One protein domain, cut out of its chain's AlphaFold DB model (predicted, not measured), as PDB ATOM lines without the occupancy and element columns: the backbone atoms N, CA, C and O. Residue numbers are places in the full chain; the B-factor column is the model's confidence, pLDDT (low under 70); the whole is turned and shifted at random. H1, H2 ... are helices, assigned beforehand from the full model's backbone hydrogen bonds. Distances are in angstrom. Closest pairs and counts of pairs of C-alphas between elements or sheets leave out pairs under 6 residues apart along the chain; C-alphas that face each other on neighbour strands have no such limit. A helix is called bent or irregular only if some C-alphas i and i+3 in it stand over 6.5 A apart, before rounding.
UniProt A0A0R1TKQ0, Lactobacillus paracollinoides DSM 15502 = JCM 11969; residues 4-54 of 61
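What this domain is: This is residues 4 to 54 of the 61 residues of a protein of Lactobacillus paracollinoides DSM 15502 = JCM 11969 (UniProt A0A0R1TKQ0). The model is a lopsided helical hairpin: one long helix, H2, makes the length, and the shorter H1 folds back beside residues 25 to 33 of H2, near one end of it. The other stretch of H2, residues 37 to 49, sticks out as a bare arm, and the small helix H3 turns aside at its tip. The printed part has 51 residues with three named helices, in the order H1, H2, H3 along the chain, and no named strand. The class is all helix, with 42 of the 51 printed residues in the helices. The whole is extended, with a radius of gyration of the C-alphas of 16.5 A, and its C-alphas span 51 by 15 by 10 A along the three main axes.

Where its parts are: The longest helix is H2, residues 22 to 49, Val 22 to Lys 49. It has 28 residues and measures 40.5 A from first to last C-alpha, from C-alpha 22 at (-44.386, -24.248, -18.258) to C-alpha 49 at (-12.440, -20.165, 6.242). H1, residues 4 to 13, comes before it in the chain. It has 10 residues and measures 14.5 A from C-alpha 4 at (-38.097, -16.715, -7.571) to C-alpha 13 at (-51.815, -17.399, -12.169). Along H2 the x coordinate of the C-alphas rises from its first residue to its last, while along H1 it falls. H3, residues 51 to 54, follows H2. It has four residues, measures 5.7 A and ends with C-alpha 54 at (-14.807, -9.751, 8.539). No helix is bent or irregular.

How they stand to each other: H2 touches H1, with 10 pairs of C-alphas within 8 A. The closest C-alphas of the two helices are those of Ala 4 and Thr 29, 5.9 A apart. H2 touches H1 with residues 25 to 33 alone. The lines of H1 and H2 stand at a shallow tilt of 14 degrees, and the helices run opposite ways. They form a helical hairpin, and their centres are 17.3 A apart. At the other end of H2, H3 is close but not clearly touching, with 2 pairs of C-alphas within 8 A. The closest C-alphas of H2 and H3 are those of Ala 47 and Gln 54, 7.4 A apart. H1 and H3 are apart, and H3 touches no helix. In H1 and H2 every pair of O of residue i and N of residue i+4 is within hydrogen-bond range. H3 is too short for such a pair, and its one pair of O of residue i and N of residue i+3 is within range.

The domain as a whole: The outline is a rod. The two C-alphas farthest apart are those of Asn 15 and Glu 52, at 51.1 A, while the first and last printed C-alphas, those of Ala 4 and Gln 54, are 29.2 A apart. The link from H1 to H2 is short, with 8 residues between the helices, and the link from H2 to H3 is tight, with 1 residue between them. Residues 13 to 18 stand free, and so do residues 37 to 54, of which 37 to 49 belong to H2 and 51 to 54 belong to H3. The printed part has no cut; in the full chain of 61 residues it begins at residue 4 and ends at residue 54. The mean pLDDT of the printed part is 86.3. The model's confidence is under 70 at residues 15 to 16 and at residues 52 to 54. The mean pLDDT is 92 for H2, 88 for H1 and 63 for H3.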
ATOM      1  N   ALA A   4     -38.040 -15.909  -6.350       86.50
ATOM      2  CA  ALA A   4     -38.097 -16.715  -7.571       86.50
ATOM      3  C   ALA A   4     -39.378 -17.563  -7.634       86.50
ATOM      4  O   ALA A   4     -40.145 -17.446  -8.585       86.50
ATOM      5  N   LEU A   5     -39.673 -18.325  -6.577       89.62
ATOM      6  CA  LEU A   5     -40.841 -19.206  -6.553       89.62
ATOM      7  C   LEU A   5     -42.165 -18.420  -6.574       89.62
ATOM      8  O   LEU A   5     -43.106 -18.799  -7.263       89.62
ATOM      9  N   ARG A   6     -42.215 -17.262  -5.899       89.81
ATOM     10  CA  ARG A   6     -43.367 -16.347  -5.980       89.81
ATOM     11  C   ARG A   6     -43.596 -15.831  -7.405       89.81
ATOM     12  O   ARG A   6     -44.738 -15.749  -7.841       89.81
ATOM     13  N   ARG A   7     -42.529 -15.481  -8.137       88.31
ATOM     14  CA  ARG A   7     -42.634 -15.051  -9.543       88.31
ATOM     15  C   ARG A   7     -43.165 -16.170 -10.433       88.31
ATOM     16  O   ARG A   7     -43.994 -15.882 -11.288       88.31
ATOM     17  N   TYR A   8     -42.743 -17.410 -10.188       88.38
ATOM     18  CA  TYR A   8     -43.240 -18.572 -10.918       88.38
ATOM     19  C   TYR A   8     -44.749 -18.754 -10.757       88.38
ATOM     20  O   TYR A   8     -45.480 -18.711 -11.743       88.38
ATOM     21  N   PHE A   9     -45.228 -18.839  -9.514       88.94
ATOM     22  CA  PHE A   9     -46.661 -18.986  -9.247       88.94
ATOM     23  C   PHE A   9     -47.483 -17.803  -9.761       88.94
ATOM     24  O   PHE A   9     -48.562 -18.003 -10.312       88.94
ATOM     25  N   ASN A  10     -46.963 -16.577  -9.653       89.31
ATOM     26  CA  ASN A  10     -47.644 -15.407 -10.199       89.31
ATOM     27  C   ASN A  10     -47.796 -15.488 -11.720       89.31
ATOM     28  O   ASN A  10     -48.858 -15.149 -12.224       89.31
ATOM     29  N   ALA A  11     -46.772 -15.950 -12.438       86.44
ATOM     30  CA  ALA A  11     -46.825 -16.041 -13.891       86.44
ATOM     31  C   ALA A  11     -47.719 -17.187 -14.392       86.44
ATOM     32  O   ALA A  11     -48.272 -17.074 -15.478       86.44
ATOM     33  N   LEU A  12     -47.903 -18.249 -13.599       86.88
ATOM     34  CA  LEU A  12     -48.920 -19.273 -13.867       86.88
ATOM     35  C   LEU A  12     -50.340 -18.772 -13.593       86.88
ATOM     36  O   LEU A  12     -51.275 -19.139 -14.296       86.88
ATOM     37  N   ARG A  13     -50.508 -17.942 -12.557       84.75
ATOM     38  CA  ARG A  13     -51.815 -17.399 -12.169       84.75
ATOM     39  C   ARG A  13     -52.259 -16.250 -13.074       84.75
ATOM     40  O   ARG A  13     -53.456 -16.057 -13.268       84.75
ATOM     41  N   SER A  14     -51.315 -15.475 -13.608       77.75
ATOM     42  CA  SER A  14     -51.592 -14.456 -14.615       77.75
ATOM     43  C   SER A  14     -51.599 -15.108 -15.996       77.75
ATOM     44  O   SER A  14     -50.541 -15.368 -16.567       77.75
ATOM     45  N   ASN A  15     -52.782 -15.293 -16.584       68.25
ATOM     46  CA  ASN A  15     -52.900 -15.709 -17.988       68.25
ATOM     47  C   ASN A  15     -52.268 -14.684 -18.968       68.25
ATOM     48  O   ASN A  15     -52.085 -14.943 -20.148       68.25
ATOM     49  N   GLU A  16     -51.883 -13.514 -18.454       64.44
ATOM     50  CA  GLU A  16     -51.233 -12.400 -19.144       64.44
ATOM     51  C   GLU A  16     -49.914 -12.778 -19.840       64.44
ATOM     52  O   GLU A  16     -49.629 -12.300 -20.937       64.44
ATOM     53  N   LYS A  17     -49.111 -13.678 -19.251       71.31
ATOM     54  CA  LYS A  17     -47.785 -14.022 -19.793       71.31
ATOM     55  C   LYS A  17     -47.776 -15.135 -20.839       71.31
ATOM     56  O   LYS A  17     -46.698 -15.390 -21.371       71.31
ATOM     57  N   HIS A  18     -48.916 -15.777 -21.126       77.19
ATOM     58  CA  HIS A  18     -49.051 -16.876 -22.098       77.19
ATOM     59  C   HIS A  18     -47.809 -17.780 -22.144       77.19
ATOM     60  O   HIS A  18     -47.140 -17.906 -23.177       77.19
ATOM     61  N   ILE A  19     -47.436 -18.350 -20.993       83.00
ATOM     62  CA  ILE A  19     -46.240 -19.188 -20.902       83.00
ATOM     63  C   ILE A  19     -46.467 -20.421 -21.776       83.00
ATOM     64  O   ILE A  19     -47.203 -21.330 -21.410       83.00
ATOM     65  N   LYS A  20     -45.812 -20.441 -22.940       85.69
ATOM     66  CA  LYS A  20     -45.951 -21.519 -23.930       85.69
ATOM     67  C   LYS A  20     -45.393 -22.850 -23.434       85.69
ATOM     68  O   LYS A  20     -45.868 -23.900 -23.839       85.69
ATOM     69  N   ASN A  21     -44.369 -22.803 -22.582       90.25
ATOM     70  CA  ASN A  21     -43.737 -23.985 -22.012       90.25
ATOM     71  C   ASN A  21     -43.504 -23.770 -20.512       90.25
ATOM     72  O   ASN A  21     -42.577 -23.071 -20.090       90.25
ATOM     73  N   VAL A  22     -44.397 -24.356 -19.718       88.19
ATOM     74  CA  VAL A  22     -44.386 -24.248 -18.258       88.19
ATOM     75  C   VAL A  22     -43.184 -24.972 -17.647       88.19
ATOM     76  O   VAL A  22     -42.647 -24.501 -16.644       88.19
ATOM     77  N   GLU A  23     -42.717 -26.058 -18.264       90.69
ATOM     78  CA  GLU A  23     -41.587 -26.861 -17.786       90.69
ATOM     79  C   GLU A  23     -40.270 -26.092 -17.884       90.69
ATOM     80  O   GLU A  23     -39.544 -25.985 -16.899       90.69
ATOM     81  N   ASN A  24     -40.002 -25.446 -19.023       92.69
ATOM     82  CA  ASN A  24     -38.820 -24.597 -19.192       92.69
ATOM     83  C   ASN A  24     -38.831 -23.419 -18.213       92.69
ATOM     84  O   ASN A  24     -37.794 -23.024 -17.672       92.69
ATOM     85  N   TYR A  25     -40.013 -22.857 -17.959       90.69
ATOM     86  CA  TYR A  25     -40.164 -21.757 -17.018       90.69
ATOM     87  C   TYR A  25     -39.960 -22.201 -15.559       90.69
ATOM     88  O   TYR A  25     -39.319 -21.495 -14.769       90.69
ATOM     89  N   LEU A  26     -40.450 -23.392 -15.207       91.56
ATOM     90  CA  LEU A  26     -40.192 -24.023 -13.914       91.56
ATOM     91  C   LEU A  26     -38.703 -24.317 -13.748       91.56
ATOM     92  O   LEU A  26     -38.117 -23.935 -12.735       91.56
ATOM     93  N   TYR A  27     -38.079 -24.906 -14.766       93.88
ATOM     94  CA  TYR A  27     -36.654 -25.208 -14.780       93.88
ATOM     95  C   TYR A  27     -35.820 -23.950 -14.513       93.88
ATOM     96  O   TYR A  27     -35.052 -23.911 -13.552       93.88
ATOM     97  N   GLY A  28     -36.043 -22.868 -15.267       92.69
ATOM     98  CA  GLY A  28     -35.348 -21.594 -15.048       92.69
ATOM     99  C   GLY A  28     -35.603 -20.989 -13.660       92.69
ATOM    100  O   GLY A  28     -34.713 -20.379 -13.061       92.69
ATOM    101  N   THR A  29     -36.799 -21.183 -13.099       93.94
ATOM    102  CA  THR A  29     -37.117 -20.749 -11.730       93.94
ATOM    103  C   THR A  29     -36.311 -21.534 -10.697       93.94
ATOM    104  O   THR A  29     -35.744 -20.934  -9.779       93.94
ATOM    105  N   MET A  30     -36.249 -22.859 -10.839       94.25
ATOM    106  CA  MET A  30     -35.510 -23.734  -9.930       94.25
ATOM    107  C   MET A  30     -34.005 -23.474 -10.015       94.25
ATOM    108  O   MET A  30     -33.363 -23.348  -8.975       94.25
ATOM    109  N   GLN A  31     -33.458 -23.263 -11.215       93.56
ATOM    110  CA  GLN A  31     -32.056 -22.868 -11.403       93.56
ATOM    111  C   GLN A  31     -31.721 -21.567 -10.654       93.56
ATOM    112  O   GLN A  31     -30.761 -21.518  -9.889       93.56
ATOM    113  N   ASN A  32     -32.557 -20.530 -10.779       92.06
ATOM    114  CA  ASN A  32     -32.366 -19.278 -10.035       92.06
ATOM    115  C   ASN A  32     -32.472 -19.468  -8.515       92.06
ATOM    116  O   ASN A  32     -31.738 -18.843  -7.747       92.06
ATOM    117  N   LEU A  33     -33.403 -20.311  -8.068       92.31
ATOM    118  CA  LEU A  33     -33.595 -20.607  -6.654       92.31
ATOM    119  C   LEU A  33     -32.358 -21.284  -6.052       92.31
ATOM    120  O   LEU A  33     -31.849 -20.822  -5.028       92.31
ATOM    121  N   PHE A  34     -31.875 -22.348  -6.694       91.62
ATOM    122  CA  PHE A  34     -30.724 -23.107  -6.215       91.62
ATOM    123  C   PHE A  34     -29.408 -22.358  -6.411       91.62
ATOM    124  O   PHE A  34     -28.568 -22.418  -5.522       91.62
ATOM    125  N   GLY A  35     -29.248 -21.570  -7.478       93.50
ATOM    126  CA  GLY A  35     -28.065 -20.725  -7.668       93.50
ATOM    127  C   GLY A  35     -27.890 -19.699  -6.543       93.50
ATOM    128  O   GLY A  35     -26.803 -19.553  -5.986       93.50
ATOM    129  N   VAL A  36     -28.975 -19.040  -6.117       90.44
ATOM    130  CA  VAL A  36     -28.935 -18.126  -4.959       90.44
ATOM    131  C   VAL A  36     -28.624 -18.876  -3.664       90.44
ATOM    132  O   VAL A  36     -27.907 -18.354  -2.807       90.44
ATOM    133  N   TRP A  37     -29.173 -20.079  -3.497       91.75
ATOM    134  CA  TRP A  37     -28.903 -20.903  -2.324       91.75
ATOM    135  C   TRP A  37     -27.429 -21.332  -2.263       91.75
ATOM    136  O   TRP A  37     -26.784 -21.112  -1.239       91.75
ATOM    137  N   TRP A  38     -26.876 -21.830  -3.373       93.75
ATOM    138  CA  TRP A  38     -25.479 -22.249  -3.478       93.75
ATOM    139  C   TRP A  38     -24.519 -21.083  -3.248       93.75
ATOM    140  O   TRP A  38     -23.586 -21.207  -2.463       93.75
ATOM    141  N   ASN A  39     -24.794 -19.909  -3.827       91.69
ATOM    142  CA  ASN A  39     -23.980 -18.712  -3.597       91.69
ATOM    143  C   ASN A  39     -23.966 -18.291  -2.126       91.69
ATOM    144  O   ASN A  39     -22.925 -17.900  -1.604       91.69
ATOM    145  N   LYS A  40     -25.105 -18.386  -1.428       91.31
ATOM    146  CA  LYS A  40     -25.158 -18.100   0.013       91.31
ATOM    147  C   LYS A  40     -24.378 -19.123   0.828       91.31
ATOM    148  O   LYS A  40     -23.735 -18.738   1.801       91.31
ATOM    149  N   GLN A  41     -24.450 -20.395   0.454       92.88
ATOM    150  CA  GLN A  41     -23.696 -21.453   1.114       92.88
ATOM    151  C   GLN A  41     -22.188 -21.255   0.908       92.88
ATOM    152  O   GLN A  41     -21.448 -21.176   1.883       92.88
ATOM    153  N   ALA A  42     -21.760 -21.037  -0.336       92.12
ATOM    154  CA  ALA A  42     -20.371 -20.757  -0.682       92.12
ATOM    155  C   ALA A  42     -19.838 -19.501   0.029       92.12
ATOM    156  O   ALA A  42     -18.729 -19.519   0.552       92.12
ATOM    157  N   ALA A  43     -20.636 -18.430   0.120       90.69
ATOM    158  CA  ALA A  43     -20.251 -17.220   0.847       90.69
ATOM    159  C   ALA A  43     -20.054 -17.471   2.353       90.69
ATOM    160  O   ALA A  43     -19.118 -16.939   2.943       90.69
ATOM    161  N   ARG A  44     -20.902 -18.301   2.977       91.19
ATOM    162  CA  ARG A  44     -20.750 -18.687   4.392       91.19
ATOM    163  C   ARG A  44     -19.510 -19.539   4.618       91.19
ATOM    164  O   ARG A  44     -18.765 -19.281   5.556       91.19
ATOM    165  N   GLU A  45     -19.279 -20.526   3.758       92.19
ATOM    166  CA  GLU A  45     -18.085 -21.374   3.825       92.19
ATOM    167  C   GLU A  45     -16.807 -20.560   3.615       92.19
ATOM    168  O   GLU A  45     -15.815 -20.774   4.311       92.19
ATOM    169  N   TYR A  46     -16.842 -19.588   2.703       90.50
ATOM    170  CA  TYR A  46     -15.743 -18.658   2.481       90.50
ATOM    171  C   TYR A  46     -15.477 -17.784   3.713       90.50
ATOM    172  O   TYR A  46     -14.340 -17.702   4.169       90.50
ATOM    173  N   ALA A  47     -16.519 -17.185   4.295       89.38
ATOM    174  CA  ALA A  47     -16.399 -16.355   5.495       89.38
ATOM    175  C   ALA A  47     -15.901 -17.146   6.718       89.38
ATOM    176  O   ALA A  47     -15.135 -16.609   7.515       89.38
ATOM    177  N   ALA A  48     -16.292 -18.418   6.847       89.25
ATOM    178  CA  ALA A  48     -15.829 -19.305   7.915       89.25
ATOM    179  C   ALA A  48     -14.346 -19.693   7.768       89.25
ATOM    180  O   ALA A  48     -13.650 -19.834   8.769       89.25
ATOM    181  N   LYS A  49     -13.853 -19.853   6.531       89.88
ATOM    182  CA  LYS A  49     -12.440 -20.165   6.242       89.88
ATOM    183  C   LYS A  49     -11.528 -18.932   6.257       89.88
ATOM    184  O   LYS A  49     -10.317 -19.088   6.382       89.88
ATOM    185  N   HIS A  50     -12.090 -17.729   6.132       84.81
ATOM    186  CA  HIS A  50     -11.355 -16.461   6.115       84.81
ATOM    187  C   HIS A  50     -11.926 -15.455   7.134       84.81
ATOM    188  O   HIS A  50     -12.482 -14.427   6.732       84.81
ATOM    189  N   PRO A  51     -11.787 -15.717   8.450       70.75
ATOM    190  CA  PRO A  51     -12.285 -14.820   9.497       70.75
ATOM    191  C   PRO A  51     -11.609 -13.436   9.474       70.75
ATOM    192  O   PRO A  51     -12.246 -12.443   9.811       70.75
ATOM    193  N   GLU A  52     -10.366 -13.349   8.981       66.12
ATOM    194  CA  GLU A  52      -9.557 -12.119   8.879       66.12
ATOM    195  C   GLU A  52     -10.261 -10.973   8.115       66.12
ATOM    196  O   GLU A  52     -10.058  -9.799   8.411       66.12
ATOM    197  N   LYS A  53     -11.104 -11.302   7.121       57.25
ATOM    198  CA  LYS A  53     -11.771 -10.323   6.239       57.25
ATOM    199  C   LYS A  53     -13.074  -9.754   6.803       57.25
ATOM    200  O   LYS A  53     -13.633  -8.846   6.200       57.25
ATOM    201  N   GLN A  54     -13.579 -10.273   7.924       56.53
ATOM    202  CA  GLN A  54     -14.807  -9.751   8.539       56.53
ATOM    203  C   GLN A  54     -14.557  -8.469   9.352       56.53
ATOM    204  O   GLN A  54     -15.482  -7.689   9.554       56.53
TER     205      GLN A  54